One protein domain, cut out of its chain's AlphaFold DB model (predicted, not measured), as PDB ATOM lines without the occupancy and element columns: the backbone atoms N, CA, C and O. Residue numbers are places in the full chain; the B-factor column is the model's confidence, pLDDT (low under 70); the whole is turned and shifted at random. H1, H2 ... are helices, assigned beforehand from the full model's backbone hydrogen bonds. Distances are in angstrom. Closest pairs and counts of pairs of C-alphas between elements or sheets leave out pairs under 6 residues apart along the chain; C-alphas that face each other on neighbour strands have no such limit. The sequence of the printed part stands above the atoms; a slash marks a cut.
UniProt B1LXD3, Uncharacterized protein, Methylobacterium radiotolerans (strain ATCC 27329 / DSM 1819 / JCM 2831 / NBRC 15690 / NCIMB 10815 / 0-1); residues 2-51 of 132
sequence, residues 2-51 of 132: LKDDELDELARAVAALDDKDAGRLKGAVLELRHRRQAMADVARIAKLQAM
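What this domain is: This is residues 2 to 51 of the 132 residues of an uncharacterized protein of Methylobacterium radiotolerans (strain ATCC 27329 / DSM 1819 / JCM 2831 / NBRC 15690 / NCIMB 10815 / 0-1) (UniProt B1LXD3). Two helices, a short H1 and a long straight H2, meet near their ends in an open V or L, with the corner at the link between them. H2 makes the long axis, and most of it, residues 26 to 49, stands free. The printed part has 50 residues with two named helices, H1 then H2, and no named strand; the class is all helix. It is extended, with a radius of gyration of the C-alphas of 16.6 A, and flat, spanning 49 by 27 by 6 A.

How they stand to each other: H1, residues 4 to 15, and H2, residues 19 to 49, are close but not clearly touching, with 1 pair of C-alphas within 8 A. That closest pair is Val 14 and Ala 22, 7.3 A apart. The helices run opposite ways at a steep tilt of 57 degrees, their centres 22.6 A apart. In H1 and H2 every O i to N i+4 pair is within hydrogen-bond range.

Where its parts are: H1 begins at C-alpha 4 (19.697, -31.913, 29.831) and measures 16.4 A from first to last C-alpha. H2 measures 44.6 A, from C-alpha 19 (8.968, -53.230, 39.026) to C-alpha 49 (33.047, -59.395, 1.987).

The domain as a whole: The two C-alphas farthest apart, those of Ala 16 and Met 51, are 49.6 A apart. The printed part has no cut, and the link from H1 to H2 is tight. The mean pLDDT of the printed part is 86.8, and no printed residue is under 70.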
ATOM      1  N   LEU A   2      18.747 -35.259  23.032       79.31
ATOM      2  CA  LEU A   2      17.907 -34.663  24.078       79.31
ATOM      3  C   LEU A   2      18.714 -33.591  24.820       79.31
ATOM      4  O   LEU A   2      19.936 -33.720  24.928       79.31
ATOM      5  N   LYS A   3      18.039 -32.541  25.279       91.75
ATOM      6  CA  LYS A   3      18.604 -31.526  26.175       91.75
ATOM      7  C   LYS A   3      18.661 -32.069  27.605       91.75
ATOM      8  O   LYS A   3      17.939 -33.007  27.934       91.75
ATOM      9  N   ASP A   4      19.485 -31.458  28.449       88.62
ATOM     10  CA  ASP A   4      19.697 -31.913  29.831       88.62
ATOM     11  C   ASP A   4      18.388 -31.948  30.643       88.62
ATOM     12  O   ASP A   4      18.098 -32.947  31.296       88.62
ATOM     13  N   ASP A   5      17.522 -30.942  30.484       88.50
ATOM     14  CA  ASP A   5      16.208 -30.911  31.146       88.50
ATOM     15  C   ASP A   5      15.285 -32.062  30.692       88.50
ATOM     16  O   ASP A   5      14.543 -32.639  31.487       88.50
ATOM     17  N   GLU A   6      15.360 -32.445  29.412       85.50
ATOM     18  CA  GLU A   6      14.573 -33.549  28.844       85.50
ATOM     19  C   GLU A   6      15.110 -34.916  29.309       85.50
ATOM     20  O   GLU A   6      14.349 -35.875  29.455       85.50
ATOM     21  N   LEU A   7      16.421 -35.017  29.561       86.50
ATOM     22  CA  LEU A   7      17.056 -36.196  30.157       86.50
ATOM     23  C   LEU A   7      16.657 -36.367  31.624       86.50
ATOM     24  O   LEU A   7      16.367 -37.489  32.045       86.50
ATOM     25  N   ASP A   8      16.588 -35.273  32.378       89.31
ATOM     26  CA  ASP A   8      16.169 -35.280  33.778       89.31
ATOM     27  C   ASP A   8      14.693 -35.663  33.939       89.31
ATOM     28  O   ASP A   8      14.342 -36.456  34.820       89.31
ATOM     29  N   GLU A   9      13.811 -35.153  33.074       87.12
ATOM     30  CA  GLU A   9      12.401 -35.556  33.056       87.12
ATOM     31  C   GLU A   9      12.233 -37.035  32.695       87.12
ATOM     32  O   GLU A   9      11.473 -37.750  33.355       87.12
ATOM     33  N   LEU A  10      12.993 -37.527  31.713       87.00
ATOM     34  CA  LEU A  10      13.004 -38.942  31.347       87.00
ATOM     35  C   LEU A  10      13.498 -39.818  32.510       87.00
ATOM     36  O   LEU A  10      12.907 -40.862  32.787       87.00
ATOM     37  N   ALA A  11      14.546 -39.395  33.217       85.50
ATOM     38  CA  ALA A  11      15.087 -40.120  34.363       85.50
ATOM     39  C   ALA A  11      14.071 -40.213  35.512       85.50
ATOM     40  O   ALA A  11      13.891 -41.291  36.080       85.50
ATOM     41  N   ARG A  12      13.349 -39.122  35.815       88.81
ATOM     42  CA  ARG A  12      12.265 -39.131  36.814       88.81
ATOM     43  C   ARG A  12      11.107 -40.034  36.393       88.81
ATOM     44  O   ARG A  12      10.602 -40.783  37.223       88.81
ATOM     45  N   ALA A  13      10.713 -40.000  35.120       87.75
ATOM     46  CA  ALA A  13       9.647 -40.851  34.596       87.75
ATOM     47  C   ALA A  13      10.012 -42.343  34.666       87.75
ATOM     48  O   ALA A  13       9.177 -43.163  35.038       87.75
ATOM     49  N   VAL A  14      11.267 -42.694  34.372       85.88
ATOM     50  CA  VAL A  14      11.777 -44.069  34.496       85.88
ATOM     51  C   VAL A  14      11.875 -44.503  35.961       85.88
ATOM     52  O   VAL A  14      11.546 -45.645  36.271       85.88
ATOM     53  N   ALA A  15      12.281 -43.610  36.868       86.00
ATOM     54  CA  ALA A  15      12.360 -43.899  38.302       86.00
ATOM     55  C   ALA A  15      10.982 -44.096  38.961       86.00
ATOM     56  O   ALA A  15      10.893 -44.747  39.997       86.00
ATOM     57  N   ALA A  16       9.922 -43.543  38.366       91.81
ATOM     58  CA  ALA A  16       8.546 -43.688  38.835       91.81
ATOM     59  C   ALA A  16       7.844 -44.967  38.333       91.81
ATOM     60  O   ALA A  16       6.688 -45.197  38.692       91.81
ATOM     61  N   LEU A  17       8.501 -45.781  37.496       91.69
ATOM     62  CA  LEU A  17       7.943 -47.047  37.015       91.69
ATOM     63  C   LEU A  17       7.851 -48.078  38.143       91.69
ATOM     64  O   LEU A  17       8.736 -48.169  38.992       91.69
ATOM     65  N   ASP A  18       6.804 -48.901  38.103       92.25
ATOM     66  CA  ASP A  18       6.734 -50.091  38.946       92.25
ATOM     67  C   ASP A  18       7.728 -51.172  38.474       92.25
ATOM     68  O   ASP A  18       8.254 -51.130  37.357       92.25
ATOM     69  N   ASP A  19       7.987 -52.173  39.319       89.88
ATOM     70  CA  ASP A  19       8.968 -53.230  39.026       89.88
ATOM     71  C   ASP A  19       8.662 -53.999  37.729       89.88
ATOM     72  O   ASP A  19       9.567 -54.480  37.033       89.88
ATOM     73  N   LYS A  20       7.379 -54.120  37.375       90.00
ATOM     74  CA  LYS A  20       6.926 -54.862  36.197       90.00
ATOM     75  C   LYS A  20       7.235 -54.091  34.919       90.00
ATOM     76  O   LYS A  20       7.768 -54.666  33.965       90.00
ATOM     77  N   ASP A  21       6.920 -52.806  34.891       90.50
ATOM     78  CA  ASP A  21       7.144 -51.940  33.743       90.50
ATOM     79  C   ASP A  21       8.620 -51.544  33.614       90.50
ATOM     80  O   ASP A  21       9.147 -51.522  32.497       90.50
ATOM     81  N   ALA A  22       9.343 -51.397  34.728       87.62
ATOM     82  CA  ALA A  22      10.801 -51.280  34.731       87.62
ATOM     83  C   ALA A  22      11.473 -52.525  34.114       87.62
ATOM     84  O   ALA A  22      12.388 -52.405  33.290       87.62
ATOM     85  N   GLY A  23      10.987 -53.729  34.438       85.25
ATOM     86  CA  GLY A  23      11.457 -54.983  33.842       85.25
ATOM     87  C   GLY A  23      11.222 -55.059  32.328       85.25
ATOM     88  O   GLY A  23      12.124 -55.440  31.576       85.25
ATOM     89  N   ARG A  24      10.040 -54.638  31.859       89.69
ATOM     90  CA  ARG A  24       9.703 -54.570  30.425       89.69
ATOM     91  C   ARG A  24      10.581 -53.573  29.676       89.69
ATOM     92  O   ARG A  24      11.097 -53.910  28.610       89.69
ATOM     93  N   LEU A  25      10.796 -52.384  30.241       89.94
ATOM     94  CA  LEU A  25      11.672 -51.368  29.659       89.94
ATOM     95  C   LEU A  25      13.113 -51.881  29.553       89.94
ATOM     96  O   LEU A  25      13.735 -51.758  28.498       89.94
ATOM     97  N   LYS A  26      13.630 -52.525  30.605       87.62
ATOM     98  CA  LYS A  26      14.964 -53.141  30.594       87.62
ATOM     99  C   LYS A  26      15.087 -54.206  29.500       87.62
ATOM    100  O   LYS A  26      16.077 -54.207  28.770       87.62
ATOM    101  N   GLY A  27      14.081 -55.071  29.360       89.31
ATOM    102  CA  GLY A  27      14.020 -56.073  28.293       89.31
ATOM    103  C   GLY A  27      14.044 -55.441  26.900       89.31
ATOM    104  O   GLY A  27      14.885 -55.801  26.081       89.31
ATOM    105  N   ALA A  28      13.200 -54.436  26.660       90.44
ATOM    106  CA  ALA A  28      13.128 -53.730  25.381       90.44
ATOM    107  C   ALA A  28      14.435 -52.993  25.030       90.44
ATOM    108  O   ALA A  28      14.863 -53.005  23.877       90.44
ATOM    109  N   VAL A  29      15.105 -52.381  26.014       88.50
ATOM    110  CA  VAL A  29      16.406 -51.717  25.812       88.50
ATOM    111  C   VAL A  29      17.498 -52.729  25.474       88.50
ATOM    112  O   VAL A  29      18.304 -52.473  24.578       88.50
ATOM    113  N   LEU A  30      17.536 -53.875  26.161       88.75
ATOM    114  CA  LEU A  30      18.478 -54.949  25.842       88.75
ATOM    115  C   LEU A  30      18.235 -55.485  24.432       88.75
ATOM    116  O   LEU A  30      19.171 -55.577  23.642       88.75
ATOM    117  N   GLU A  31      16.983 -55.754  24.079       90.69
ATOM    118  CA  GLU A  31      16.619 -56.229  22.747       90.69
ATOM    119  C   GLU A  31      16.985 -55.210  21.656       90.69
ATOM    120  O   GLU A  31      17.545 -55.573  20.622       90.69
ATOM    121  N   LEU A  32      16.751 -53.915  21.901       89.31
ATOM    122  CA  LEU A  32      17.151 -52.843  20.992       89.31
ATOM    123  C   LEU A  32      18.673 -52.786  20.813       89.31
ATOM    124  O   LEU A  32      19.149 -52.593  19.694       89.31
ATOM    125  N   ARG A  33      19.443 -52.956  21.895       86.62
ATOM    126  CA  ARG A  33      20.911 -53.027  21.828       86.62
ATOM    127  C   ARG A  33      21.359 -54.223  20.998       86.62
ATOM    128  O   ARG A  33      22.155 -54.032  20.085       86.62
ATOM    129  N   HIS A  34      20.796 -55.405  21.243       86.56
ATOM    130  CA  HIS A  34      21.098 -56.604  20.460       86.56
ATOM    131  C   HIS A  34      20.761 -56.426  18.980       86.56
ATOM    132  O   HIS A  34      21.585 -56.746  18.128       86.56
ATOM    133  N   ARG A  35      19.600 -55.844  18.654       84.94
ATOM    134  CA  ARG A  35      19.221 -55.551  17.265       84.94
ATOM    135  C   ARG A  35      20.190 -54.576  16.599       84.94
ATOM    136  O   ARG A  35      20.632 -54.832  15.485       84.94
ATOM    137  N   ARG A  36      20.558 -53.482  17.273       84.81
ATOM    138  CA  ARG A  36      21.536 -52.515  16.741       84.81
ATOM    139  C   ARG A  36      22.905 -53.146  16.524       84.81
ATOM    140  O   ARG A  36      23.529 -52.879  15.504       84.81
ATOM    141  N   GLN A  37      23.347 -53.980  17.457       81.38
ATOM    142  CA  GLN A  37      24.614 -54.688  17.346       81.38
ATOM    143  C   GLN A  37      24.592 -55.675  16.176       81.38
ATOM    144  O   GLN A  37      25.473 -55.612  15.331       81.38
ATOM    145  N   ALA A  38      23.529 -56.470  16.036       80.75
ATOM    146  CA  ALA A  38      23.363 -57.371  14.900       80.75
ATOM    147  C   ALA A  38      23.363 -56.622  13.554       80.75
ATOM    148  O   ALA A  38      23.999 -57.063  12.604       80.75
ATOM    149  N   MET A  39      22.701 -55.463  13.465       82.88
ATOM    150  CA  MET A  39      22.743 -54.632  12.253       82.88
ATOM    151  C   MET A  39      24.147 -54.085  11.966       82.88
ATOM    152  O   MET A  39      24.566 -54.057  10.808       82.88
ATOM    153  N   ALA A  40      24.877 -53.663  13.002       82.56
ATOM    154  CA  ALA A  40      26.257 -53.210  12.863       82.56
ATOM    155  C   ALA A  40      27.180 -54.352  12.410       82.56
ATOM    156  O   ALA A  40      28.010 -54.143  11.528       82.56
ATOM    157  N   ASP A  41      26.989 -55.559  12.940       82.75
ATOM    158  CA  ASP A  41      27.737 -56.751  12.544       82.75
ATOM    159  C   ASP A  41      27.449 -57.143  11.095       82.75
ATOM    160  O   ASP A  41      28.384 -57.396  10.340       82.75
ATOM    161  N   VAL A  42      26.187 -57.105  10.658       85.31
ATOM    162  CA  VAL A  42      25.817 -57.344   9.252       85.31
ATOM    163  C   VAL A  42      26.500 -56.338   8.325       85.31
ATOM    164  O   VAL A  42      27.085 -56.731   7.318       85.31
ATOM    165  N   ALA A  43      26.472 -55.046   8.666       87.25
ATOM    166  CA  ALA A  43      27.120 -54.011   7.862       87.25
ATOM    167  C   ALA A  43      28.648 -54.185   7.819       87.25
ATOM    168  O   ALA A  43      29.273 -54.011   6.772       87.25
ATOM    169  N   ARG A  44      29.251 -54.562   8.950       87.19
ATOM    170  CA  ARG A  44      30.684 -54.838   9.073       87.19
ATOM    171  C   ARG A  44      31.098 -56.045   8.230       87.19
ATOM    172  O   ARG A  44      32.063 -55.941   7.481       87.19
ATOM    173  N   ILE A  45      30.352 -57.146   8.303       84.06
ATOM    174  CA  ILE A  45      30.578 -58.355   7.498       84.06
ATOM    175  C   ILE A  45      30.421 -58.043   6.009       84.06
ATOM    176  O   ILE A  45      31.301 -58.379   5.226       84.06
ATOM    177  N   ALA A  46      29.364 -57.329   5.611       86.31
ATOM    178  CA  ALA A  46      29.163 -56.939   4.216       86.31
ATOM    179  C   ALA A  46      30.326 -56.089   3.677       86.31
ATOM    180  O   ALA A  46      30.756 -56.276   2.542       86.31
ATOM    181  N   LYS A  47      30.876 -55.185   4.501       86.75
ATOM    182  CA  LYS A  47      32.070 -54.410   4.145       86.75
ATOM    183  C   LYS A  47      33.286 -55.314   3.944       86.75
ATOM    184  O   LYS A  47      33.994 -55.132   2.964       86.75
ATOM    185  N   LEU A  48      33.516 -56.267   4.848       82.94
ATOM    186  CA  LEU A  48      34.625 -57.220   4.753       82.94
ATOM    187  C   LEU A  48      34.508 -58.118   3.514       82.94
ATOM    188  O   LEU A  48      35.495 -58.338   2.828       82.94
ATOM    189  N   GLN A  49      33.304 -58.579   3.182       81.88
ATOM    190  CA  GLN A  49      33.047 -59.395   1.987       81.88
ATOM    191  C   GLN A  49      33.195 -58.620   0.674       81.88
ATOM    192  O   GLN A  49      33.369 -59.224  -0.380       81.88
ATOM    193  N   ALA A  50      33.096 -57.291   0.720       83.81
ATOM    194  CA  ALA A  50      33.297 -56.422  -0.434       83.81
ATOM    195  C   ALA A  50      34.767 -56.011  -0.638       83.81
ATOM    196  O   ALA A  50      35.078 -55.367  -1.641       83.81
ATOM    197  N   MET A  51      35.659 -56.329   0.306       80.25
ATOM    198  CA  MET A  51      37.089 -56.045   0.184       80.25
ATOM    199  C   MET A  51      37.749 -56.971  -0.838       80.25
ATOM    200  O   MET A  51      37.287 -58.087  -1.080       80.25
TER     201      MET A  51